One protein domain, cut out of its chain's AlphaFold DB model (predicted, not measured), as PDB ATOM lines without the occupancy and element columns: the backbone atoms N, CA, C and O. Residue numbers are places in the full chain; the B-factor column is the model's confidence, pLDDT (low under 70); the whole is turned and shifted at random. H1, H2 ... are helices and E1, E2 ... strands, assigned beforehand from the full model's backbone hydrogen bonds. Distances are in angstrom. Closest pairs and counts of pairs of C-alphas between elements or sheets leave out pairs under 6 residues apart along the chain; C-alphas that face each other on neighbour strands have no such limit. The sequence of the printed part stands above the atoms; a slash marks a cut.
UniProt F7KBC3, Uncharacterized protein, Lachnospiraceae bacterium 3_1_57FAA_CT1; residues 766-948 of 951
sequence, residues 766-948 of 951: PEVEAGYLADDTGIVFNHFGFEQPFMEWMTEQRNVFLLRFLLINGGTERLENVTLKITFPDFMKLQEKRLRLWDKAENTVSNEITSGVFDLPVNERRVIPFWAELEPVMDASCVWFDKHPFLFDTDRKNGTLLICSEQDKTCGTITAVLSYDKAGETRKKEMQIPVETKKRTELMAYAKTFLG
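Overview. This is residues 766 to 948 of the 951 residues of an uncharacterized protein of Lachnospiraceae bacterium 3_1_57FAA_CT1 (UniProt F7KBC3). Two strongly twisted sheets, partly face to face, make a sandwich: E4, E6, E7, E9, E10, E11 and E12 in the larger, E1, E2, E3, E5 and E8 in the smaller. H1 lies over the smaller sheet near one end of the sandwich, and H2 packs on E9 and E10 towards the other end. The printed part has 183 residues with two named helices and twelve named strands, in the order H1, E1 to E12, H2; the class is mostly strand. Both sheets are branched, the larger mixed and the smaller antiparallel. The whole is compact, with a radius of gyration of the C-alphas of 16.7 A and spans of 49 by 38 by 28 A.

Arrangement. Start in the larger sheet at E4, residues 815 to 823. On one side of it find E6, residues 848 to 850, with N 822 and O 849 at 2.8 A, and E7, residues 854 to 856, with N 818 and O 854 at 2.8 A. On its other side is antiparallel E11, residues 907 to 918, with N 823 and O 911 at 2.8 A. E11 forms a hairpin with E12, residues 921 to 934, where N 912 and O 927 are 2.8 A apart. E10, residues 897 to 901, is parallel to E12, with N 899 and O 932 at 2.9 A, and forms a hairpin with E9, residues 874 to 881, with N 898 and O 880 at 2.7 A. H2, residues 936 to 947, is on this sheet over E9 and E10, at a height over the sheet of 9.6 A; its closest C-alpha pair with E10 is Arg 936 and Cys 900, 5.4 A. In the smaller sheet look at E3, residues 796 to 809, which bends by 64 degrees at residue 799. E1, residues 779 to 783, with N 806 and O 782 at 2.8 A, and E2, residues 790 to 793, with N 791 and O 800 at 2.8 A, lie on one side of it; E2 and E3 form a hairpin. On the other side is E8, residues 860 to 870, with N 803 and O 866 at 2.9 A, then E5, residues 828 to 832, with N 867 and O 831 at 2.8 A. H1, residues 766 to 773, is on this sheet and only just over E3, with 3 of its 8 C-alphas falling there; it runs across the strands. Between the sheets, the closest C-alphas of E4 and E8 are Leu 820 and Ile 864, 7.7 A, and E9, which bends by 90 degrees at residue 877, comes within 5.2 A of E3 at C-alphas 876 and 799. In H1 each O i to N i+4 pair is within hydrogen-bond range, in H2 7 of 8.

Along the chain. Find C-alpha 766, where H1 begins, at (29.787, -26.813, -9.876). E12 runs 42.4 A from C-alpha 921 at (12.278, -10.639, -10.336); E3 is 37.7 A long, E11 35.4 A and E8 31.9 A. H2, 16.2 A long, ends at C-alpha 947, (51.630, -19.753, 1.651).

Size, cuts and confidence. The C-alphas farthest apart are those of Gly 920 and Thr 937, 50.8 A. The printed part has no cut. The long links are E5 to E6 and E9 to E10, 15 residues each. pLDDT is under 70 at residues 792 to 797, 889 to 892, 904 and 946 to 948; its mean over the printed part is 89.9.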
ATOM      1  N   PRO A 766      30.417 -28.068 -10.292       95.81
ATOM      2  CA  PRO A 766      29.787 -26.813  -9.876       95.81
ATOM      3  C   PRO A 766      28.609 -26.989  -8.913       95.81
ATOM      4  O   PRO A 766      28.345 -26.112  -8.094       95.81
ATOM      5  N   GLU A 767      27.900 -28.119  -8.983       95.50
ATOM      6  CA  GLU A 767      26.834 -28.438  -8.028       95.50
ATOM      7  C   GLU A 767      27.401 -28.692  -6.628       95.50
ATOM      8  O   GLU A 767      26.888 -28.144  -5.652       95.50
ATOM      9  N   VAL A 768      28.495 -29.456  -6.523       95.69
ATOM     10  CA  VAL A 768      29.201 -29.658  -5.248       95.69
ATOM     11  C   VAL A 768      29.753 -28.329  -4.732       95.69
ATOM     12  O   VAL A 768      29.527 -27.980  -3.574       95.69
ATOM     13  N   GLU A 769      30.412 -27.542  -5.588       95.62
ATOM     14  CA  GLU A 769      30.914 -26.206  -5.244       95.62
ATOM     15  C   GLU A 769      29.805 -25.329  -4.657       95.62
ATOM     16  O   GLU A 769      29.963 -24.766  -3.571       95.62
ATOM     17  N   ALA A 770      28.658 -25.245  -5.332       94.62
ATOM     18  CA  ALA A 770      27.540 -24.448  -4.862       94.62
ATOM     19  C   ALA A 770      26.919 -25.003  -3.574       94.62
ATOM     20  O   ALA A 770      26.599 -24.221  -2.682       94.62
ATOM     21  N   GLY A 771      26.816 -26.328  -3.428       93.31
ATOM     22  CA  GLY A 771      26.330 -26.968  -2.204       93.31
ATOM     23  C   GLY A 771      27.142 -26.590  -0.960       93.31
ATOM     24  O   GLY A 771      26.584 -26.479   0.131       93.31
ATOM     25  N   TYR A 772      28.441 -26.322  -1.124       91.81
ATOM     26  CA  TYR A 772      29.298 -25.836  -0.044       91.81
ATOM     27  C   TYR A 772      29.324 -24.313   0.084       91.81
ATOM     28  O   TYR A 772      29.401 -23.811   1.208       91.81
ATOM     29  N   LEU A 773      29.363 -23.578  -1.030       92.25
ATOM     30  CA  LEU A 773      29.755 -22.163  -1.069       92.25
ATOM     31  C   LEU A 773      28.584 -21.189  -1.229       92.25
ATOM     32  O   LEU A 773      28.760 -19.999  -0.955       92.25
ATOM     33  N   ALA A 774      27.425 -21.648  -1.707       92.00
ATOM     34  CA  ALA A 774      26.289 -20.773  -1.953       92.00
ATOM     35  C   ALA A 774      25.733 -20.211  -0.641       92.00
ATOM     36  O   ALA A 774      25.755 -20.857   0.404       92.00
ATOM     37  N   ASP A 775      25.228 -18.983  -0.708       89.00
ATOM     38  CA  ASP A 775      24.429 -18.419   0.375       89.00
ATOM     39  C   ASP A 775      22.964 -18.879   0.277       89.00
ATOM     40  O   ASP A 775      22.585 -19.648  -0.610       89.00
ATOM     41  N   ASP A 776      22.108 -18.334   1.141       88.81
ATOM     42  CA  ASP A 776      20.669 -18.620   1.171       88.81
ATOM     43  C   ASP A 776      19.940 -18.317  -0.158       88.81
ATOM     44  O   ASP A 776      18.800 -18.739  -0.359       88.81
ATOM     45  N   THR A 777      20.564 -17.580  -1.088       88.19
ATOM     46  CA  THR A 777      20.000 -17.306  -2.421       88.19
ATOM     47  C   THR A 777      20.307 -18.401  -3.449       88.19
ATOM     48  O   THR A 777      19.719 -18.399  -4.540       88.19
ATOM     49  N   GLY A 778      21.190 -19.344  -3.101       91.56
ATOM     50  CA  GLY A 778      21.695 -20.400  -3.976       91.56
ATOM     51  C   GLY A 778      22.787 -19.924  -4.939       91.56
ATOM     52  O   GLY A 778      23.004 -20.560  -5.963       91.56
ATOM     53  N   ILE A 779      23.439 -18.785  -4.674       94.62
ATOM     54  CA  ILE A 779      24.411 -18.180  -5.597       94.62
ATOM     55  C   ILE A 779      25.754 -17.951  -4.907       94.62
ATOM     56  O   ILE A 779      25.840 -17.298  -3.863       94.62
ATOM     57  N   VAL A 780      26.827 -18.390  -5.562       95.12
ATOM     58  CA  VAL A 780      28.210 -18.060  -5.194       95.12
ATOM     59  C   VAL A 780      28.656 -16.869  -6.032       95.12
ATOM     60  O   VAL A 780      28.572 -16.925  -7.253       95.12
ATOM     61  N   PHE A 781      29.120 -15.790  -5.401       95.62
ATOM     62  CA  PHE A 781      29.682 -14.635  -6.107       95.62
ATOM     63  C   PHE A 781      30.845 -14.045  -5.310       95.62
ATOM     64  O   PHE A 781      30.630 -13.567  -4.195       95.62
ATOM     65  N   ASN A 782      32.062 -14.112  -5.857       94.94
ATOM     66  CA  ASN A 782      33.271 -13.562  -5.232       94.94
ATOM     67  C   ASN A 782      34.390 -13.332  -6.266       94.94
ATOM     68  O   ASN A 782      34.216 -13.653  -7.439       94.94
ATOM     69  N   HIS A 783      35.534 -12.786  -5.850       93.75
ATOM     70  CA  HIS A 783      36.774 -12.847  -6.645       93.75
ATOM     71  C   HIS A 783      37.492 -14.198  -6.454       93.75
ATOM     72  O   HIS A 783      36.989 -15.055  -5.727       93.75
ATOM     73  N   PHE A 784      38.624 -14.422  -7.132       91.94
ATOM     74  CA  PHE A 784      39.414 -15.651  -6.978       91.94
ATOM     75  C   PHE A 784      40.901 -15.499  -7.323       91.94
ATOM     76  O   PHE A 784      41.320 -14.537  -7.973       91.94
ATOM     77  N   GLY A 785      41.679 -16.514  -6.931       88.62
ATOM     78  CA  GLY A 785      43.134 -16.560  -7.069       88.62
ATOM     79  C   GLY A 785      43.847 -15.712  -6.014       88.62
ATOM     80  O   GLY A 785      43.333 -14.682  -5.583       88.62
ATOM     81  N   PHE A 786      45.038 -16.137  -5.589       89.75
ATOM     82  CA  PHE A 786      45.896 -15.299  -4.749       89.75
ATOM     83  C   PHE A 786      46.624 -14.283  -5.627       89.75
ATOM     84  O   PHE A 786      46.240 -13.114  -5.669       89.75
ATOM     85  N   GLU A 787      47.622 -14.735  -6.380       90.44
ATOM     86  CA  GLU A 787      48.337 -13.916  -7.350       90.44
ATOM     87  C   GLU A 787      47.458 -13.651  -8.577       90.44
ATOM     88  O   GLU A 787      46.873 -14.568  -9.167       90.44
ATOM     89  N   GLN A 788      47.345 -12.381  -8.964       92.75
ATOM     90  CA  GLN A 788      46.580 -12.006 -10.144       92.75
ATOM     91  C   GLN A 788      47.475 -12.012 -11.390       92.75
ATOM     92  O   GLN A 788      48.529 -11.376 -11.382       92.75
ATOM     93  N   PRO A 789      47.059 -12.678 -12.485       90.75
ATOM     94  CA  PRO A 789      47.793 -12.660 -13.740       90.75
ATOM     95  C   PRO A 789      47.962 -11.233 -14.242       90.75
ATOM     96  O   PRO A 789      47.043 -10.420 -14.130       90.75
ATOM     97  N   PHE A 790      49.099 -10.944 -14.861       88.94
ATOM     98  CA  PHE A 790      49.376  -9.620 -15.393       88.94
ATOM     99  C   PHE A 790      49.719  -9.644 -16.874       88.94
ATOM    100  O   PHE A 790      50.173 -10.647 -17.432       88.94
ATOM    101  N   MET A 791      49.425  -8.530 -17.535       84.12
ATOM    102  CA  MET A 791      49.605  -8.381 -18.966       84.12
ATOM    103  C   MET A 791      51.070  -8.096 -19.279       84.12
ATOM    104  O   MET A 791      51.503  -6.953 -19.378       84.12
ATOM    105  N   GLU A 792      51.822  -9.156 -19.530       69.62
ATOM    106  CA  GLU A 792      53.055  -9.052 -20.305       69.62
ATOM    107  C   GLU A 792      52.685  -9.162 -21.777       69.62
ATOM    108  O   GLU A 792      52.464 -10.264 -22.296       69.62
ATOM    109  N   TRP A 793      52.551  -8.021 -22.450       60.50
ATOM    110  CA  TRP A 793      52.480  -8.027 -23.901       60.50
ATOM    111  C   TRP A 793      53.899  -8.034 -24.455       60.50
ATOM    112  O   TRP A 793      54.734  -7.228 -24.045       60.50
ATOM    113  N   MET A 794      54.173  -8.907 -25.424       52.97
ATOM    114  CA  MET A 794      55.527  -9.074 -25.964       52.97
ATOM    115  C   MET A 794      56.093  -7.768 -26.552       52.97
ATOM    116  O   MET A 794      57.310  -7.613 -26.620       52.97
ATOM    117  N   THR A 795      55.252  -6.793 -26.927       50.88
ATOM    118  CA  THR A 795      55.674  -5.507 -27.518       50.88
ATOM    119  C   THR A 795      55.478  -4.274 -26.634       50.88
ATOM    120  O   THR A 795      56.003  -3.220 -26.984       50.88
ATOM    121  N   GLU A 796      54.749  -4.361 -25.519       56.78
ATOM    122  CA  GLU A 796      54.401  -3.199 -24.688       56.78
ATOM    123  C   GLU A 796      54.397  -3.585 -23.206       56.78
ATOM    124  O   GLU A 796      53.601  -4.418 -22.775       56.78
ATOM    125  N   GLN A 797      55.256  -2.948 -22.406       63.78
ATOM    126  CA  GLN A 797      55.130  -3.006 -20.951       63.78
ATOM    127  C   GLN A 797      53.980  -2.093 -20.537       63.78
ATOM    128  O   GLN A 797      54.131  -0.873 -20.458       63.78
ATOM    129  N   ARG A 798      52.809  -2.687 -20.308       77.62
ATOM    130  CA  ARG A 798      51.668  -1.999 -19.712       77.62
ATOM    131  C   ARG A 798      51.504  -2.451 -18.276       77.62
ATOM    132  O   ARG A 798      51.619  -3.630 -17.964       77.62
ATOM    133  N   ASN A 799      51.203  -1.497 -17.407       90.31
ATOM    134  CA  ASN A 799      51.008  -1.747 -15.990       90.31
ATOM    135  C   ASN A 799      49.583  -2.261 -15.726       90.31
ATOM    136  O   ASN A 799      48.768  -1.575 -15.114       90.31
ATOM    137  N   VAL A 800      49.249  -3.422 -16.292       93.12
ATOM    138  CA  VAL A 800      47.885  -3.965 -16.327       93.12
ATOM    139  C   VAL A 800      47.862  -5.358 -15.717       93.12
ATOM    140  O   VAL A 800      48.645  -6.218 -16.115       93.12
ATOM    141  N   PHE A 801      46.931  -5.602 -14.798       94.50
ATOM    142  CA  PHE A 801      46.651  -6.934 -14.260       94.50
ATOM    143  C   PHE A 801      45.219  -7.378 -14.563       94.50
ATOM    144  O   PHE A 801      44.395  -6.608 -15.058       94.50
ATOM    145  N   LEU A 802      44.931  -8.646 -14.299       94.38
ATOM    146  CA  LEU A 802      43.650  -9.278 -14.555       94.38
ATOM    147  C   LEU A 802      42.836  -9.389 -13.259       94.38
ATOM    148  O   LEU A 802      43.097 -10.257 -12.429       94.38
ATOM    149  N   LEU A 803      41.826  -8.533 -13.104       95.94
ATOM    150  CA  LEU A 803      40.856  -8.588 -12.008       95.94
ATOM    151  C   LEU A 803      39.669  -9.465 -12.414       95.94
ATOM    152  O   LEU A 803      39.043  -9.228 -13.448       95.94
ATOM    153  N   ARG A 804      39.331 -10.476 -11.611       95.00
ATOM    154  CA  ARG A 804      38.327 -11.479 -11.996       95.00
ATOM    155  C   ARG A 804      37.330 -11.765 -10.891       95.00
ATOM    156  O   ARG A 804      37.676 -11.799  -9.712       95.00
ATOM    157  N   PHE A 805      36.100 -12.032 -11.313       96.75
ATOM    158  CA  PHE A 805      35.006 -12.463 -10.454       96.75
ATOM    159  C   PHE A 805      34.457 -13.792 -10.953       96.75
ATOM    160  O   PHE A 805      34.397 -14.029 -12.158       96.75
ATOM    161  N   LEU A 806      34.039 -14.641 -10.027       96.81
ATOM    162  CA  LEU A 806      33.382 -15.907 -10.288       96.81
ATOM    163  C   LEU A 806      31.926 -15.831  -9.836       96.81
ATOM    164  O   LEU A 806      31.633 -15.376  -8.728       96.81
ATOM    165  N   LEU A 807      31.035 -16.331 -10.685       97.44
ATOM    166  CA  LEU A 807      29.630 -16.562 -10.392       97.44
ATOM    167  C   LEU A 807      29.313 -18.051 -10.566       97.44
ATOM    168  O   LEU A 807      29.589 -18.599 -11.629       97.44
ATOM    169  N   ILE A 808      28.705 -18.686  -9.562       97.44
ATOM    170  CA  ILE A 808      28.146 -20.046  -9.664       97.44
ATOM    171  C   ILE A 808      26.656 -19.980  -9.344       97.44
ATOM    172  O   ILE A 808      26.261 -19.417  -8.318       97.44
ATOM    173  N   ASN A 809      25.831 -20.568 -10.210       96.50
ATOM    174  CA  ASN A 809      24.397 -20.691  -9.982       96.50
ATOM    175  C   ASN A 809      24.052 -22.079  -9.427       96.50
ATOM    176  O   ASN A 809      23.799 -22.999 -10.194       96.50
ATOM    177  N   GLY A 810      23.994 -22.221  -8.103       94.31
ATOM    178  CA  GLY A 810      23.464 -23.423  -7.438       94.31
ATOM    179  C   GLY A 810      21.973 -23.349  -7.119       94.31
ATOM    180  O   GLY A 810      21.478 -24.108  -6.290       94.31
ATOM    181  N   GLY A 811      21.254 -22.377  -7.687       90.75
ATOM    182  CA  GLY A 811      19.813 -22.262  -7.516       90.75
ATOM    183  C   GLY A 811      19.058 -23.300  -8.342       90.75
ATOM    184  O   GLY A 811      19.628 -24.049  -9.118       90.75
ATOM    185  N   THR A 812      17.732 -23.306  -8.237       90.69
ATOM    186  CA  THR A 812      16.870 -24.208  -9.023       90.69
ATOM    187  C   THR A 812      16.456 -23.637 -10.381       90.69
ATOM    188  O   THR A 812      15.711 -24.277 -11.118       90.69
ATOM    189  N   GLU A 813      16.877 -22.414 -10.704       92.81
ATOM    190  CA  GLU A 813      16.446 -21.668 -11.887       92.81
ATOM    191  C   GLU A 813      17.635 -20.988 -12.569       92.81
ATOM    192  O   GLU A 813      18.615 -20.625 -11.913       92.81
ATOM    193  N   ARG A 814      17.534 -20.796 -13.888       95.38
ATOM    194  CA  ARG A 814      18.485 -20.010 -14.684       95.38
ATOM    195  C   ARG A 814      18.512 -18.560 -14.189       95.38
ATOM    196  O   ARG A 814      17.464 -18.003 -13.870       95.38
ATOM    197  N   LEU A 815      19.697 -17.957 -14.167       96.75
ATOM    198  CA  LEU A 815      19.850 -16.515 -13.985       96.75
ATOM    199  C   LEU A 815      19.812 -15.843 -15.355       96.75
ATOM    200  O   LEU A 815      20.561 -16.236 -16.253       96.75
ATOM    201  N   GLU A 816      18.955 -14.843 -15.511       97.25
ATOM    202  CA  GLU A 816      18.795 -14.093 -16.758       97.25
ATOM    203  C   GLU A 816      19.294 -12.655 -16.594       97.25
ATOM    204  O   GLU A 816      19.334 -12.126 -15.481       97.25
ATOM    205  N   ASN A 817      19.682 -12.014 -17.697       97.00
ATOM    206  CA  ASN A 817      20.086 -10.603 -17.727       97.00
ATOM    207  C   ASN A 817      21.180 -10.249 -16.699       97.00
ATOM    208  O   ASN A 817      21.184  -9.164 -16.105       97.00
ATOM    209  N   VAL A 818      22.113 -11.173 -16.474       98.06
ATOM    210  CA  VAL A 818      23.191 -11.019 -15.502       98.06
ATOM    211  C   VAL A 818      24.139  -9.917 -15.961       98.06
ATOM    212  O   VAL A 818      24.631  -9.929 -17.089       98.06
ATOM    213  N   THR A 819      24.418  -8.972 -15.068       98.06
ATOM    214  CA  THR A 819      25.400  -7.900 -15.258       98.06
ATOM    215  C   THR A 819      26.188  -7.669 -13.979       98.06
ATOM    216  O   THR A 819      25.657  -7.792 -12.872       98.06
ATOM    217  N   LEU A 820      27.455  -7.291 -14.122       98.44
ATOM    218  CA  LEU A 820      28.296  -6.876 -13.010       98.44
ATOM    219  C   LEU A 820      28.734  -5.429 -13.205       98.44
ATOM    220  O   LEU A 820      29.499  -5.123 -14.117       98.44
ATOM    221  N   LYS A 821      28.263  -4.546 -12.323       98.31
ATOM    222  CA  LYS A 821      28.747  -3.170 -12.229       98.31
ATOM    223  C   LYS A 821      29.861  -3.088 -11.192       98.31
ATOM    224  O   LYS A 821      29.663  -3.507 -10.056       98.31
ATOM    225  N   ILE A 822      31.000  -2.516 -11.561       98.06
ATOM    226  CA  ILE A 822      32.142  -2.310 -10.672       98.06
ATOM    227  C   ILE A 822      32.421  -0.819 -10.564       98.06
ATOM    228  O   ILE A 822      32.551  -0.142 -11.581       98.06
ATOM    229  N   THR A 823      32.548  -0.325  -9.338       97.88
ATOM    230  CA  THR A 823      33.117   0.987  -9.016       97.88
ATOM    231  C   THR A 823      34.476   0.771  -8.358       97.88
ATOM    232  O   THR A 823      34.609  -0.127  -7.527       97.88
ATOM    233  N   PHE A 824      35.490   1.545  -8.729       96.69
ATOM    234  CA  PHE A 824      36.881   1.304  -8.333       96.69
ATOM    235  C   PHE A 824      37.645   2.616  -8.080       96.69
ATOM    236  O   PHE A 824      37.192   3.671  -8.528       96.69
ATOM    237  N   PRO A 825      38.776   2.576  -7.346       95.06
ATOM    238  CA  PRO A 825      39.546   3.775  -7.011       95.06
ATOM    239  C   PRO A 825      40.130   4.495  -8.235       95.06
ATOM    240  O   PRO A 825      40.483   3.854  -9.220       95.06
ATOM    241  N   ASP A 826      40.331   5.812  -8.123       93.56
ATOM    242  CA  ASP A 826      40.794   6.687  -9.218       93.56
ATOM    243  C   ASP A 826      42.180   6.318  -9.784       93.56
ATOM    244  O   ASP A 826      42.486   6.651 -10.929       93.56
ATOM    245  N   PHE A 827      43.001   5.599  -9.009       92.00
ATOM    246  CA  PHE A 827      44.309   5.092  -9.443       92.00
ATOM    247  C   PHE A 827      44.223   3.825 -10.318       92.00
ATOM    248  O   PHE A 827      45.253   3.280 -10.722       92.00
ATOM    249  N   MET A 828      43.009   3.334 -10.594       94.44
ATOM    250  CA  MET A 828      42.739   2.225 -11.504       94.44
ATOM    251  C   MET A 828      41.910   2.680 -12.704       94.44
ATOM    252  O   MET A 828      41.023   3.532 -12.595       94.44
ATOM    253  N   LYS A 829      42.129   2.035 -13.850       96.00
ATOM    254  CA  LYS A 829      41.220   2.093 -14.999       96.00
ATOM    255  C   LYS A 829      40.911   0.688 -15.480       96.00
ATOM    256  O   LYS A 829      41.819  -0.131 -15.580       96.00
ATOM    257  N   LEU A 830      39.649   0.400 -15.784       96.94
ATOM    258  CA  LEU A 830      39.216  -0.953 -16.141       96.94
ATOM    259  C   LEU A 830      38.732  -1.047 -17.587       96.94
ATOM    260  O   LEU A 830      38.134  -0.111 -18.110       96.94
ATOM    261  N   GLN A 831      38.933  -2.205 -18.209       95.88
ATOM    262  CA  GLN A 831      38.297  -2.629 -19.457       95.88
ATOM    263  C   GLN A 831      37.745  -4.044 -19.264       95.88
ATOM    264  O   GLN A 831      38.419  -4.893 -18.688       95.88
ATOM    265  N   GLU A 832      36.544  -4.332 -19.768       95.50
ATOM    266  CA  GLU A 832      36.053  -5.712 -19.822       95.50
ATOM    267  C   GLU A 832      36.955  -6.560 -20.733       95.50
ATOM    268  O   GLU A 832      37.284  -6.165 -21.857       95.50
ATOM    269  N   LYS A 833      37.382  -7.719 -20.229       94.44
ATOM    270  CA  LYS A 833      38.210  -8.669 -20.971       94.44
ATOM    271  C   LYS A 833      37.309  -9.664 -21.700       94.44
ATOM    272  O   LYS A 833      36.328 -10.156 -21.143       94.44
ATOM    273  N   ARG A 834      37.678 -10.040 -22.927       93.88
ATOM    274  CA  ARG A 834      37.011 -11.156 -23.612       93.88
ATOM    275  C   ARG A 834      37.423 -12.489 -22.991       93.88
ATOM    276  O   ARG A 834      38.604 -12.753 -22.764       93.88
ATOM    277  N   LEU A 835      36.439 -13.343 -22.727       93.75
ATOM    278  CA  LEU A 835      36.682 -14.654 -22.131       93.75
ATOM    279  C   LEU A 835      37.568 -15.520 -23.013       93.75
ATOM    280  O   LEU A 835      37.409 -15.529 -24.231       93.75
ATOM    281  N   ARG A 836      38.477 -16.243 -22.362       94.06
ATOM    282  CA  ARG A 836      39.419 -17.202 -22.950       94.06
ATOM    283  C   ARG A 836      40.374 -16.613 -23.991       94.06
ATOM    284  O   ARG A 836      41.160 -17.346 -24.577       94.06
ATOM    285  N   LEU A 837      40.365 -15.288 -24.169       93.38
ATOM    286  CA  LEU A 837      41.271 -14.542 -25.042       93.38
ATOM    287  C   LEU A 837      42.191 -13.637 -24.222       93.38
ATOM    288  O   LEU A 837      41.745 -12.955 -23.305       93.38
ATOM    289  N   TRP A 838      43.469 -13.589 -24.573       89.38
ATOM    290  CA  TRP A 838      44.431 -12.627 -24.046       89.38
ATOM    291  C   TRP A 838      44.454 -11.415 -24.976       89.38
ATOM    292  O   TRP A 838      45.202 -11.381 -25.953       89.38
ATOM    293  N   ASP A 839      43.546 -10.466 -24.759       87.88
ATOM    294  CA  ASP A 839      43.384  -9.279 -25.595       87.88
ATOM    295  C   ASP A 839      43.997  -8.017 -24.980       87.88
ATOM    296  O   ASP A 839      44.260  -7.942 -23.783       87.88
ATOM    297  N   LYS A 840      44.258  -7.009 -25.820       84.12
ATOM    298  CA  LYS A 840      44.851  -5.745 -25.374       84.12
ATOM    299  C   LYS A 840      43.841  -4.899 -24.585       84.12
ATOM    300  O   LYS A 840      42.670  -4.790 -24.954       84.12
ATOM    301  N   ALA A 841      44.323  -4.220 -23.544       86.06
ATOM    302  CA  ALA A 841      43.536  -3.314 -22.702       86.06
ATOM    303  C   ALA A 841      43.448  -1.874 -23.269       86.06
ATOM    304  O   ALA A 841      43.835  -0.913 -22.611       86.06
ATOM    305  N   GLU A 842      43.069  -1.678 -24.532       86.31
ATOM    306  CA  GLU A 842      43.156  -0.373 -25.228       86.31
ATOM    307  C   GLU A 842      42.119   0.685 -24.795       86.31
ATOM    308  O   GLU A 842      42.386   1.880 -24.893       86.31
ATOM    309  N   ASN A 843      40.952   0.272 -24.296       90.00
ATOM    310  CA  ASN A 843      39.791   1.133 -24.054       90.00
ATOM    311  C   ASN A 843      39.374   1.131 -22.576       90.00
ATOM    312  O   ASN A 843      38.239   0.793 -22.233       90.00
ATOM    313  N   THR A 844      40.297   1.492 -21.685       91.44
ATOM    314  CA  THR A 844      40.018   1.547 -20.244       91.44
ATOM    315  C   THR A 844      39.162   2.758 -19.863       91.44
ATOM    316  O   THR A 844      39.373   3.856 -20.383       91.44
ATOM    317  N   VAL A 845      38.269   2.592 -18.890       96.19
ATOM    318  CA  VAL A 845      37.434   3.655 -18.311       96.19
ATOM    319  C   VAL A 845      37.792   3.909 -16.845       96.19
ATOM    320  O   VAL A 845      38.345   3.042 -16.170       96.19
ATOM    321  N   SER A 846      37.470   5.104 -16.347       95.12
ATOM    322  CA  SER A 846      37.678   5.503 -14.948       95.12
ATOM    323  C   SER A 846      36.381   5.422 -14.137       95.12
ATOM    324  O   SER A 846      35.290   5.567 -14.690       95.12
ATOM    325  N   ASN A 847      36.517   5.290 -12.815       92.88
ATOM    326  CA  ASN A 847      35.463   5.302 -11.792       92.88
ATOM    327  C   ASN A 847      34.528   4.088 -11.788       92.88
ATOM    328  O   ASN A 847      34.362   3.459 -10.747       92.88
ATOM    329  N   GLU A 848      33.878   3.775 -12.911       97.19
ATOM    330  CA  GLU A 848      32.952   2.646 -12.999       97.19
ATOM    331  C   GLU A 848      32.932   1.967 -14.372       97.19
ATOM    332  O   GLU A 848      33.151   2.596 -15.404       97.19
ATOM    333  N   ILE A 849      32.622   0.671 -14.372       98.00
ATOM    334  CA  ILE A 849      32.404  -0.148 -15.567       98.00
ATOM    335  C   ILE A 849      31.247  -1.117 -15.318       98.00
ATOM    336  O   ILE A 849      30.973  -1.490 -14.180       98.00
ATOM    337  N   THR A 850      30.535  -1.515 -16.370       97.62
ATOM    338  CA  THR A 850      29.524  -2.582 -16.313       97.62
ATOM    339  C   THR A 850      29.857  -3.623 -17.370       97.62
ATOM    340  O   THR A 850      30.174  -3.242 -18.494       97.62
ATOM    341  N   SER A 851      29.814  -4.904 -17.003       97.31
ATOM    342  CA  SER A 851      30.029  -6.013 -17.938       97.31
ATOM    343  C   SER A 851      28.953  -6.072 -19.024       97.31
ATOM    344  O   SER A 851      27.851  -5.533 -18.864       97.31
ATOM    345  N   GLY A 852      29.221  -6.838 -20.078       96.06
ATOM    346  CA  GLY A 852      28.191  -7.331 -20.978       96.06
ATOM    347  C   GLY A 852      27.112  -8.129 -20.235       96.06
ATOM    348  O   GLY A 852      27.347  -8.695 -19.162       96.06
ATOM    349  N   VAL A 853      25.913  -8.160 -20.823       97.12
ATOM    350  CA  VAL A 853      24.776  -8.950 -20.332       97.12
ATOM    351  C   VAL A 853      24.953 -10.407 -20.754       97.12
ATOM    352  O   VAL A 853      25.264 -10.678 -21.916       97.12
ATOM    353  N   PHE A 854      24.723 -11.344 -19.841       97.19
ATOM    354  CA  PHE A 854      24.708 -12.776 -20.143       97.19
ATOM    355  C   PHE A 854      23.694 -13.519 -19.268       97.19
ATOM    356  O   PHE A 854      23.179 -12.970 -18.300       97.19
ATOM    357  N   ASP A 855      23.445 -14.785 -19.586       97.12
ATOM    358  CA  ASP A 855      22.628 -15.671 -18.760       97.12
ATOM    359  C   ASP A 855      23.480 -16.824 -18.222       97.12
ATOM    360  O   ASP A 855      24.465 -17.215 -18.854       97.12
ATOM    361  N   LEU A 856      23.081 -17.391 -17.082       97.06
ATOM    362  CA  LEU A 856      23.780 -18.508 -16.446       97.06
ATOM    363  C   LEU A 856      22.806 -19.647 -16.095       97.06
ATOM    364  O   LEU A 856      21.925 -19.457 -15.247       97.06
ATOM    365  N   PRO A 857      22.939 -20.833 -16.723       96.88
ATOM    366  CA  PRO A 857      22.177 -22.025 -16.358       96.88
ATOM    367  C   PRO A 857      22.401 -22.475 -14.909       96.88
ATOM    368  O   PRO A 857      23.287 -21.989 -14.212       96.88
ATOM    369  N   VAL A 858      21.551 -23.389 -14.440       94.88
ATOM    370  CA  VAL A 858      21.695 -24.040 -13.127       94.88
ATOM    371  C   VAL A 858      22.904 -24.969 -13.145       94.88
ATOM    372  O   VAL A 858      23.139 -25.640 -14.147       94.88
ATOM    373  N   ASN A 859      23.625 -25.038 -12.027       93.38
ATOM    374  CA  ASN A 859      24.826 -25.846 -11.830       93.38
ATOM    375  C   ASN A 859      25.932 -25.533 -12.847       93.38
ATOM    376  O   ASN A 859      26.712 -26.403 -13.225       93.38
ATOM    377  N   GLU A 860      26.014 -24.273 -13.271       95.38
ATOM    378  CA  GLU A 860      27.097 -23.758 -14.101       95.38
ATOM    379  C   GLU A 860      27.823 -22.605 -13.408       95.38
ATOM    380  O   GLU A 860      27.279 -21.906 -12.543       95.38
ATOM    381  N   ARG A 861      29.075 -22.399 -13.827       95.44
ATOM    382  CA  ARG A 861      29.935 -21.308 -13.374       95.44
ATOM    383  C   ARG A 861      30.299 -20.380 -14.528       95.44
ATOM    384  O   ARG A 861      30.397 -20.801 -15.678       95.44
ATOM    385  N   ARG A 862      30.556 -19.115 -14.211       96.31
ATOM    386  CA  ARG A 862      30.989 -18.096 -15.169       96.31
ATOM    387  C   ARG A 862      32.002 -17.160 -14.531       96.31
ATOM    388  O   ARG A 862      31.760 -16.618 -13.455       96.31
ATOM    389  N   VAL A 863      33.108 -16.934 -15.233       97.31
ATOM    390  CA  VAL A 863      34.057 -15.866 -14.905       97.31
ATOM    391  C   VAL A 863      33.604 -14.559 -15.557       97.31
ATOM    392  O   VAL A 863      33.122 -14.558 -16.691       97.31
ATOM    393  N   ILE A 864      33.762 -13.448 -14.842       97.62
ATOM    394  CA  ILE A 864      33.540 -12.084 -15.332       97.62
ATOM    395  C   ILE A 864      34.872 -11.324 -15.176       97.62
ATOM    396  O   ILE A 864      35.190 -10.878 -14.065       97.62
ATOM    397  N   PRO A 865      35.701 -11.256 -16.235       96.38
ATOM    398  CA  PRO A 865      37.061 -10.735 -16.147       96.38
ATOM    399  C   PRO A 865      37.195  -9.278 -16.623       96.38
ATOM    400  O   PRO A 865      36.543  -8.842 -17.573       96.38
ATOM    401  N   PHE A 866      38.122  -8.541 -16.010       96.69
ATOM    402  CA  PHE A 866      38.458  -7.163 -16.361       96.69
ATOM    403  C   PHE A 866      39.973  -6.961 -16.378       96.69
ATOM    404  O   PHE A 866      40.674  -7.336 -15.441       96.69
ATOM    405  N   TRP A 867      40.475  -6.298 -17.414       95.88
ATOM    406  CA  TRP A 867      41.809  -5.712 -17.388       95.88
ATOM    407  C   TRP A 867      41.797  -4.473 -16.505       95.88
ATOM    408  O   TRP A 867      40.978  -3.583 -16.724       95.88
ATOM    409  N   ALA A 868      42.698  -4.407 -15.532       96.25
ATOM    410  CA  ALA A 868      42.855  -3.290 -14.615       96.25
ATOM    411  C   ALA A 868      44.238  -2.652 -14.808       96.25
ATOM    412  O   ALA A 868      45.261  -3.232 -14.450       96.25
ATOM    413  N   GLU A 869      44.260  -1.462 -15.400       95.06
ATOM    414  CA  GLU A 869      45.447  -0.624 -15.543       95.06
ATOM    415  C   GLU A 869      45.684   0.179 -14.266       95.06
ATOM    416  O   GLU A 869      44.770   0.833 -13.757       95.06
ATOM    417  N   LEU A 870      46.917   0.138 -13.771       93.62
ATOM    418  CA  LEU A 870      47.368   0.838 -12.578       93.62
ATOM    419  C   LEU A 870      48.192   2.079 -12.931       93.62
ATOM    420  O   LEU A 870      48.902   2.116 -13.940       93.62
ATOM    421  N   GLU A 871      48.169   3.082 -12.051       91.56
ATOM    422  CA  GLU A 871      49.084   4.221 -12.147       91.56
ATOM    423  C   GLU A 871      50.565   3.783 -12.165       91.56
ATOM    424  O   GLU A 871      50.924   2.811 -11.498       91.56
ATOM    425  N   PRO A 872      51.467   4.516 -12.852       89.06
ATOM    426  CA  PRO A 872      52.868   4.106 -13.036       89.06
ATOM    427  C   PRO A 872      53.691   3.870 -11.759       89.06
ATOM    428  O   PRO A 872      54.769   3.292 -11.824       89.06
ATOM    429  N   VAL A 873      53.229   4.365 -10.608       89.12
ATOM    430  CA  VAL A 873      53.901   4.221  -9.301       89.12
ATOM    431  C   VAL A 873      53.584   2.892  -8.604       89.12
ATOM    432  O   VAL A 873      54.140   2.593  -7.543       89.12
ATOM    433  N   MET A 874      52.653   2.124  -9.162       91.88
ATOM    434  CA  MET A 874      52.248   0.797  -8.708       91.88
ATOM    435  C   MET A 874      52.776  -0.262  -9.673       91.88
ATOM    436  O   MET A 874      53.158   0.064 -10.793       91.88
ATOM    437  N   ASP A 875      52.768  -1.526  -9.263       90.94
ATOM    438  CA  ASP A 875      53.330  -2.620 -10.051       90.94
ATOM    439  C   ASP A 875      52.323  -3.761 -10.241       90.94
ATOM    440  O   ASP A 875      52.053  -4.547  -9.328       90.94
ATOM    441  N   ALA A 876      51.778  -3.847 -11.454       91.81
ATOM    442  CA  ALA A 876      50.817  -4.862 -11.863       91.81
ATOM    443  C   ALA A 876      51.400  -6.282 -11.882       91.81
ATOM    444  O   ALA A 876      50.632  -7.231 -11.761       91.81
ATOM    445  N   SER A 877      52.727  -6.443 -11.976       88.56
ATOM    446  CA  SER A 877      53.384  -7.758 -11.870       88.56
ATOM    447  C   SER A 877      53.369  -8.324 -10.450       88.56
ATOM    448  O   SER A 877      53.789  -9.452 -10.218       88.56
ATOM    449  N   CYS A 878      52.917  -7.536  -9.469       90.50
ATOM    450  CA  CYS A 878      52.930  -7.902  -8.065       90.50
ATOM    451  C   CYS A 878      51.619  -7.477  -7.386       90.50
ATOM    452  O   CYS A 878      51.598  -6.610  -6.502       90.50
ATOM    453  N   VAL A 879      50.523  -8.120  -7.799       93.19
ATOM    454  CA  VAL A 879      49.163  -7.908  -7.280       93.19
ATOM    455  C   VAL A 879      48.607  -9.207  -6.702       93.19
ATOM    456  O   VAL A 879      48.589 -10.237  -7.371       93.19
ATOM    457  N   TRP A 880      48.152  -9.148  -5.451       92.62
ATOM    458  CA  TRP A 880      47.792 -10.326  -4.664       92.62
ATOM    459  C   TRP A 880      46.512 -10.102  -3.873       92.62
ATOM    460  O   TRP A 880      46.320  -9.033  -3.304       92.62
ATOM    461  N   PHE A 881      45.676 -11.122  -3.740       91.38
ATOM    462  CA  PHE A 881      44.738 -11.202  -2.626       91.38
ATOM    463  C   PHE A 881      45.407 -11.866  -1.430       91.38
ATOM    464  O   PHE A 881      46.163 -12.824  -1.576       91.38
ATOM    465  N   ASP A 882      45.113 -11.378  -0.229       87.62
ATOM    466  CA  ASP A 882      45.620 -11.987   1.005       87.62
ATOM    467  C   ASP A 882      44.875 -13.255   1.436       87.62
ATOM    468  O   ASP A 882      45.304 -13.950   2.358       87.62
ATOM    469  N   LYS A 883      43.737 -13.538   0.796       86.81
ATOM    470  CA  LYS A 883      42.878 -14.690   1.060       86.81
ATOM    471  C   LYS A 883      42.214 -15.163  -0.218       86.81
ATOM    472  O   LYS A 883      41.818 -14.355  -1.052       86.81
ATOM    473  N   HIS A 884      42.018 -16.473  -0.306       87.75
ATOM    474  CA  HIS A 884      41.247 -17.095  -1.369       87.75
ATOM    475  C   HIS A 884      39.860 -17.497  -0.833       87.75
ATOM    476  O   HIS A 884      39.778 -18.331   0.074       87.75
ATOM    477  N   PRO A 885      38.756 -16.922  -1.350       88.88
ATOM    478  CA  PRO A 885      37.436 -17.022  -0.718       88.88
ATOM    479  C   PRO A 885      36.788 -18.411  -0.811       88.88
ATOM    480  O   PRO A 885      35.784 -18.659  -0.143       88.88
ATOM    481  N   PHE A 886      37.349 -19.304  -1.627       90.50
ATOM    482  CA  PHE A 886      36.806 -20.639  -1.888       90.50
ATOM    483  C   PHE A 886      37.609 -21.777  -1.255       90.50
ATOM    484  O   PHE A 886      37.310 -22.936  -1.517       90.50
ATOM    485  N   LEU A 887      38.619 -21.480  -0.429       84.62
ATOM    486  CA  LEU A 887      39.380 -22.533   0.245       84.62
ATOM    487  C   LEU A 887      38.486 -23.384   1.146       84.62
ATOM    488  O   LEU A 887      37.668 -22.869   1.915       84.62
ATOM    489  N   PHE A 888      38.693 -24.694   1.067       77.19
ATOM    490  CA  PHE A 888      38.051 -25.651   1.955       77.19
ATOM    491  C   PHE A 888      38.536 -25.440   3.403       77.19
ATOM    492  O   PHE A 888      39.711 -25.175   3.631       77.19
ATOM    493  N   ASP A 889      37.612 -25.519   4.365       67.75
ATOM    494  CA  ASP A 889      37.873 -25.480   5.818       67.75
ATOM    495  C   ASP A 889      38.568 -24.216   6.384       67.75
ATOM    496  O   ASP A 889      39.269 -24.255   7.393       67.75
ATOM    497  N   THR A 890      38.359 -23.047   5.764       64.88
ATOM    498  CA  THR A 890      38.859 -21.762   6.293       64.88
ATOM    499  C   THR A 890      37.751 -20.726   6.484       64.88
ATOM    500  O   THR A 890      36.680 -20.796   5.875       64.88
ATOM    501  N   ASP A 891      38.016 -19.732   7.340       65.06
ATOM    502  CA  ASP A 891      37.173 -18.544   7.519       65.06
ATOM    503  C   ASP A 891      36.994 -17.818   6.169       65.06
ATOM    504  O   ASP A 891      37.854 -17.036   5.745       65.06
ATOM    505  N   ARG A 892      35.856 -18.067   5.509       68.06
ATOM    506  CA  ARG A 892      35.482 -17.529   4.191       68.06
ATOM    507  C   ARG A 892      35.368 -16.008   4.240       68.06
ATOM    508  O   ARG A 892      34.328 -15.450   4.586       68.06
ATOM    509  N   LYS A 893      36.457 -15.317   3.919       70.88
ATOM    510  CA  LYS A 893      36.508 -13.854   3.830       70.88
ATOM    511  C   LYS A 893      36.972 -13.472   2.441       70.88
ATOM    512  O   LYS A 893      37.896 -14.085   1.923       70.88
ATOM    513  N   ASN A 894      36.367 -12.419   1.893       74.25
ATOM    514  CA  ASN A 894      36.754 -11.878   0.594       74.25
ATOM    515  C   ASN A 894      38.252 -11.531   0.606       74.25
ATOM    516  O   ASN A 894      38.962 -11.880  -0.308       74.25
ATOM    517  N   GLY A 895      38.798 -10.954   1.673       86.94
ATOM    518  CA  GLY A 895      40.210 -10.561   1.675       86.94
ATOM    519  C   GLY A 895      40.439  -9.219   0.981       86.94
ATOM    520  O   GLY A 895      39.510  -8.582   0.482       86.94
ATOM    521  N   THR A 896      41.681  -8.762   1.045       92.38
ATOM    522  CA  THR A 896      42.148  -7.444   0.609       92.38
ATOM    523  C   THR A 896      42.991  -7.600  -0.645       92.38
ATOM    524  O   THR A 896      43.877  -8.454  -0.683       92.38
ATOM    525  N   LEU A 897      42.751  -6.751  -1.646       94.81
ATOM    526  CA  LEU A 897      43.612  -6.641  -2.818       94.81
ATOM    527  C   LEU A 897      44.851  -5.813  -2.455       94.81
ATOM    528  O   LEU A 897      44.762  -4.621  -2.160       94.81
ATOM    529  N   LEU A 898      46.007  -6.458  -2.470       93.81
ATOM    530  CA  LEU A 898      47.309  -5.887  -2.173       93.81
ATOM    531  C   LEU A 898      48.056  -5.588  -3.467       93.81
ATOM    532  O   LEU A 898      48.228  -6.465  -4.310       93.81
ATOM    533  N   ILE A 899      48.528  -4.352  -3.600       94.31
ATOM    534  CA  ILE A 899      49.242  -3.881  -4.789       94.31
ATOM    535  C   ILE A 899      50.628  -3.404  -4.378       94.31
ATOM    536  O   ILE A 899      50.778  -2.594  -3.459       94.31
ATOM    537  N   CYS A 900      51.660  -3.887  -5.062       93.12
ATOM    538  CA  CYS A 900      53.008  -3.387  -4.844       93.12
ATOM    539  C   CYS A 900      53.136  -1.924  -5.299       93.12
ATOM    540  O   CYS A 900      52.717  -1.565  -6.398       93.12
ATOM    541  N   SER A 901      53.725  -1.069  -4.459       91.31
ATOM    542  CA  SER A 901      54.051   0.322  -4.795       91.31
ATOM    543  C   SER A 901      55.255   0.825  -3.995       91.31
ATOM    544  O   SER A 901      55.463   0.436  -2.846       91.31
ATOM    545  N   GLU A 902      56.027   1.728  -4.602       82.50
ATOM    546  CA  GLU A 902      57.174   2.396  -3.970       82.50
ATOM    547  C   GLU A 902      56.778   3.634  -3.137       82.50
ATOM    548  O   GLU A 902      57.622   4.224  -2.457       82.50
ATOM    549  N   GLN A 903      55.507   4.049  -3.180       79.31
ATOM    550  CA  GLN A 903      54.992   5.226  -2.469       79.31
ATOM    551  C   GLN A 903      54.270   4.871  -1.156       79.31
ATOM    552  O   GLN A 903      54.098   3.702  -0.810       79.31
ATOM    553  N   ASP A 904      53.879   5.906  -0.404       67.44
ATOM    554  CA  ASP A 904      53.128   5.778   0.849       67.44
ATOM    555  C   ASP A 904      51.798   5.018   0.663       67.44
ATOM    556  O   ASP A 904      51.259   4.907  -0.439       67.44
ATOM    557  N   LYS A 905      51.263   4.484   1.771       75.06
ATOM    558  CA  LYS A 905      50.067   3.629   1.791       75.06
ATOM    559  C   LYS A 905      48.843   4.350   1.203       75.06
ATOM    560  O   LYS A 905      48.256   5.215   1.853       75.06
ATOM    561  N   THR A 906      48.417   3.919   0.021       79.12
ATOM    562  CA  THR A 906      47.153   4.300  -0.616       79.12
ATOM    563  C   THR A 906      46.119   3.225  -0.310       79.12
ATOM    564  O   THR A 906      46.379   2.034  -0.482       79.12
ATOM    565  N   CYS A 907      44.941   3.645   0.154       88.19
ATOM    566  CA  CYS A 907      43.810   2.759   0.414       88.19
ATOM    567  C   CYS A 907      42.638   3.128  -0.495       88.19
ATOM    568  O   CYS A 907      42.373   4.307  -0.730       88.19
ATOM    569  N   GLY A 908      41.898   2.125  -0.949       93.00
ATOM    570  CA  GLY A 908      40.670   2.299  -1.712       93.00
ATOM    571  C   GLY A 908      39.717   1.131  -1.502       93.00
ATOM    572  O   GLY A 908      40.004   0.211  -0.737       93.00
ATOM    573  N   THR A 909      38.588   1.161  -2.201       96.12
ATOM    574  CA  THR A 909      37.616   0.066  -2.199       96.12
ATOM    575  C   THR A 909      37.108  -0.149  -3.613       96.12
ATOM    576  O   THR A 909      36.761   0.811  -4.301       96.12
ATOM    577  N   ILE A 910      37.046  -1.409  -4.032       97.12
ATOM    578  CA  ILE A 910      36.304  -1.832  -5.217       97.12
ATOM    579  C   ILE A 910      34.922  -2.298  -4.753       97.12
ATOM    580  O   ILE A 910      34.819  -3.172  -3.891       97.12
ATOM    581  N   THR A 911      33.863  -1.734  -5.326       97.75
ATOM    582  CA  THR A 911      32.474  -2.139  -5.074       97.75
ATOM    583  C   THR A 911      31.929  -2.847  -6.303       97.75
ATOM    584  O   THR A 911      31.833  -2.252  -7.373       97.75
ATOM    585  N   ALA A 912      31.553  -4.110  -6.144       97.62
ATOM    586  CA  ALA A 912      31.039  -4.985  -7.187       97.62
ATOM    587  C   ALA A 912      29.551  -5.273  -6.931       97.62
ATOM    588  O   ALA A 912      29.200  -5.888  -5.924       97.62
ATOM    589  N   VAL A 913      28.671  -4.830  -7.830       98.25
ATOM    590  CA  VAL A 913      27.214  -5.018  -7.756       98.25
ATOM    591  C   VAL A 913      26.764  -5.930  -8.890       98.25
ATOM    592  O   VAL A 913      26.641  -5.506 -10.042       98.25
ATOM    593  N   LEU A 914      26.488  -7.184  -8.550       98.00
ATOM    594  CA  LEU A 914      25.880  -8.162  -9.441       98.00
ATOM    595  C   LEU A 914      24.370  -7.909  -9.504       98.00
ATOM    596  O   LEU A 914      23.714  -7.902  -8.464       98.00
ATOM    597  N   SER A 915      23.814  -7.724 -10.699       97.81
ATOM    598  CA  SER A 915      22.366  -7.663 -10.945       97.81
ATOM    599  C   SER A 915      21.955  -8.823 -11.844       97.81
ATOM    600  O   SER A 915      22.664  -9.121 -12.799       97.81
ATOM    601  N   TYR A 916      20.843  -9.484 -11.533       97.06
ATOM    602  CA  TYR A 916      20.341 -10.631 -12.295       97.06
ATOM    603  C   TYR A 916      18.836 -10.799 -12.091       97.06
ATOM    604  O   TYR A 916      18.315 -10.462 -11.027       97.06
ATOM    605  N   ASP A 917      18.154 -11.367 -13.074       95.94
ATOM    606  CA  ASP A 917      16.755 -11.761 -12.978       95.94
ATOM    607  C   ASP A 917      16.652 -13.241 -12.582       95.94
ATOM    608  O   ASP A 917      17.377 -14.100 -13.089       95.94
ATOM    609  N   LYS A 918      15.752 -13.540 -11.642       91.31
ATOM    610  CA  LYS A 918      15.436 -14.899 -11.179       91.31
ATOM    611  C   LYS A 918      13.946 -14.973 -10.861       91.31
ATOM    612  O   LYS A 918      13.432 -14.085 -10.184       91.31
ATOM    613  N   ALA A 919      13.245 -15.987 -11.368       86.50
ATOM    614  CA  ALA A 919      11.781 -16.102 -11.289       86.50
ATOM    615  C   ALA A 919      11.006 -14.847 -11.765       86.50
ATOM    616  O   ALA A 919       9.934 -14.539 -11.246       86.50
ATOM    617  N   GLY A 920      11.541 -14.092 -12.734       85.06
ATOM    618  CA  GLY A 920      10.929 -12.845 -13.212       85.06
ATOM    619  C   GLY A 920      11.096 -11.633 -12.281       85.06
ATOM    620  O   GLY A 920      10.488 -10.592 -12.530       85.06
ATOM    621  N   GLU A 921      11.914 -11.741 -11.229       91.88
ATOM    622  CA  GLU A 921      12.278 -10.639 -10.336       91.88
ATOM    623  C   GLU A 921      13.756 -10.265 -10.496       91.88
ATOM    624  O   GLU A 921      14.634 -11.124 -10.397       91.88
ATOM    625  N   THR A 922      14.046  -8.970 -10.643       94.69
ATOM    626  CA  THR A 922      15.420  -8.459 -10.619       94.69
ATOM    627  C   THR A 922      15.960  -8.414  -9.193       94.69
ATOM    628  O   THR A 922      15.408  -7.749  -8.312       94.69
ATOM    629  N   ARG A 923      17.092  -9.073  -8.972       95.31
ATOM    630  CA  ARG A 923      17.810  -9.158  -7.699       95.31
ATOM    631  C   ARG A 923      19.202  -8.555  -7.827       95.31
ATOM    632  O   ARG A 923      19.733  -8.396  -8.925       95.31
ATOM    633  N   LYS A 924      19.786  -8.185  -6.683       96.06
ATOM    634  CA  LYS A 924      21.130  -7.601  -6.605       96.06
ATOM    635  C   LYS A 924      21.933  -8.194  -5.459       96.06
ATOM    636  O   LYS A 924      21.380  -8.444  -4.391       96.06
ATOM    637  N   LYS A 925      23.236  -8.364  -5.674       94.88
ATOM    638  CA  LYS A 925      24.210  -8.765  -4.656       94.88
ATOM    639  C   LYS A 925      25.405  -7.822  -4.727       94.88
ATOM    640  O   LYS A 925      25.941  -7.588  -5.805       94.88
ATOM    641  N   GLU A 926      25.781  -7.254  -3.589       95.06
ATOM    642  CA  GLU A 926      26.896  -6.314  -3.483       95.06
ATOM    643  C   GLU A 926      28.059  -6.961  -2.733       95.06
ATOM    644  O   GLU A 926      27.863  -7.665  -1.742       95.06
ATOM    645  N   MET A 927      29.271  -6.691  -3.203       94.62
ATOM    646  CA  MET A 927      30.519  -7.065  -2.560       94.62
ATOM    647  C   MET A 927      31.463  -5.864  -2.529       94.62
ATOM    648  O   MET A 927      31.605  -5.153  -3.521       94.62
ATOM    649  N   GLN A 928      32.143  -5.672  -1.400       95.31
ATOM    650  CA  GLN A 928      33.193  -4.669  -1.246       95.31
ATOM    651  C   GLN A 928      34.539  -5.363  -1.036       95.31
ATOM    652  O   GLN A 928      34.655  -6.261  -0.200       95.31
ATOM    653  N   ILE A 929      35.540  -4.942  -1.806       95.69
ATOM    654  CA  ILE A 929      36.914  -5.439  -1.761       95.69
ATOM    655  C   ILE A 929      37.815  -4.267  -1.357       95.69
ATOM    656  O   ILE A 929      37.981  -3.330  -2.145       95.69
ATOM    657  N   PRO A 930      38.392  -4.281  -0.146       95.56
ATOM    658  CA  PRO A 930      39.403  -3.308   0.240       95.56
ATOM    659  C   PRO A 930      40.646  -3.435  -0.648       95.56
ATOM    660  O   PRO A 930      41.051  -4.544  -0.998       95.56
ATOM    661  N   VAL A 931      41.260  -2.303  -0.983       95.25
ATOM    662  CA  VAL A 931      42.510  -2.226  -1.746       95.25
ATOM    663  C   VAL A 931      43.555  -1.493  -0.915       95.25
ATOM    664  O   VAL A 931      43.278  -0.402  -0.414       95.25
ATOM    665  N   GLU A 932      44.754  -2.058  -0.794       93.81
ATOM    666  CA  GLU A 932      45.884  -1.431  -0.106       93.81
ATOM    667  C   GLU A 932      47.173  -1.540  -0.922       93.81
ATOM    668  O   GLU A 932      47.481  -2.596  -1.477       93.81
ATOM    669  N   THR A 933      47.982  -0.478  -0.930       92.94
ATOM    670  CA  THR A 933      49.361  -0.569  -1.420       92.94
ATOM    671  C   THR A 933      50.332  -1.001  -0.318       92.94
ATOM    672  O   THR A 933      50.177  -0.648   0.856       92.94
ATOM    673  N   LYS A 934      51.352  -1.779  -0.697       90.50
ATOM    674  CA  LYS A 934      52.471  -2.191   0.167       90.50
ATOM    675  C   LYS A 934      53.784  -2.113  -0.600       90.50
ATOM    676  O   LYS A 934      53.802  -2.288  -1.817       90.50
ATOM    677  N   LYS A 935      54.898  -1.935   0.113       90.00
ATOM    678  CA  LYS A 935      56.224  -2.116  -0.496       90.00
ATOM    679  C   LYS A 935      56.426  -3.575  -0.883       90.00
ATOM    680  O   LYS A 935      55.944  -4.466  -0.181       90.00
ATOM    681  N   ARG A 936      57.201  -3.835  -1.941       87.56
ATOM    682  CA  ARG A 936      57.474  -5.197  -2.434       87.56
ATOM    683  C   ARG A 936      57.940  -6.148  -1.330       87.56
ATOM    684  O   ARG A 936      57.416  -7.248  -1.207       87.56
ATOM    685  N   THR A 937      58.884  -5.713  -0.495       85.94
ATOM    686  CA  THR A 937      59.426  -6.526   0.608       85.94
ATOM    687  C   THR A 937      58.375  -6.875   1.660       85.94
ATOM    688  O   THR A 937      58.360  -7.997   2.157       85.94
ATOM    689  N   GLU A 938      57.477  -5.945   1.979       86.94
ATOM    690  CA  GLU A 938      56.379  -6.165   2.925       86.94
ATOM    691  C   GLU A 938      55.319  -7.100   2.343       86.94
ATOM    692  O   GLU A 938      54.831  -7.981   3.047       86.94
ATOM    693  N   LEU A 939      54.981  -6.928   1.060       86.06
ATOM    694  CA  LEU A 939      54.014  -7.772   0.365       86.06
ATOM    695  C   LEU A 939      54.529  -9.210   0.265       86.06
ATOM    696  O   LEU A 939      53.817 -10.123   0.665       86.06
ATOM    697  N   MET A 940      55.774  -9.412  -0.177       82.81
ATOM    698  CA  MET A 940      56.388 -10.745  -0.276       82.81
ATOM    699  C   MET A 940      56.514 -11.426   1.092       82.81
ATOM    700  O   MET A 940      56.163 -12.595   1.236       82.81
ATOM    701  N   ALA A 941      56.949 -10.695   2.126       82.31
ATOM    702  CA  ALA A 941      57.010 -11.234   3.484       82.31
ATOM    703  C   ALA A 941      55.623 -11.651   3.988       82.31
ATOM    704  O   ALA A 941      55.482 -12.696   4.617       82.31
ATOM    705  N   TYR A 942      54.596 -10.853   3.689       78.12
ATOM    706  CA  TYR A 942      53.220 -11.152   4.058       78.12
ATOM    707  C   TYR A 942      52.663 -12.355   3.290       78.12
ATOM    708  O   TYR A 942      52.105 -13.251   3.916       78.12
ATOM    709  N   ALA A 943      52.888 -12.436   1.978       75.44
ATOM    710  CA  ALA A 943      52.493 -13.572   1.152       75.44
ATOM    711  C   ALA A 943      53.113 -14.892   1.646       75.44
ATOM    712  O   ALA A 943      52.437 -15.919   1.729       75.44
ATOM    713  N   LYS A 944      54.355 -14.836   2.143       75.12
ATOM    714  CA  LYS A 944      55.021 -15.987   2.761       75.12
ATOM    715  C   LYS A 944      54.297 -16.486   4.018       75.12
ATOM    716  O   LYS A 944      54.282 -17.685   4.273       75.12
ATOM    717  N   THR A 945      53.652 -15.608   4.793       72.75
ATOM    718  CA  THR A 945      52.980 -16.014   6.047       72.75
ATOM    719  C   THR A 945      51.781 -16.933   5.848       72.75
ATOM    720  O   THR A 945      51.486 -17.719   6.744       72.75
ATOM    721  N   PHE A 946      51.099 -16.856   4.703       65.69
ATOM    722  CA  PHE A 946      49.916 -17.676   4.433       65.69
ATOM    723  C   PHE A 946      50.138 -18.751   3.360       65.69
ATOM    724  O   PHE A 946      49.294 -19.631   3.227       65.69
ATOM    725  N   LEU A 947      51.273 -18.733   2.648       68.19
ATOM    726  CA  LEU A 947      51.630 -19.753   1.651       68.19
ATOM    727  C   LEU A 947      52.835 -20.614   2.053       68.19
ATOM    728  O   LEU A 947      53.019 -21.688   1.493       68.19
ATOM    729  N   GLY A 948      53.637 -20.200   3.041       59.91
ATOM    730  CA  GLY A 948      54.846 -20.904   3.486       59.91
ATOM    731  C   GLY A 948      56.008 -20.760   2.499       59.91
ATOM    732  O   GLY A 948      57.008 -20.116   2.815       59.91
TER     733      GLY A 948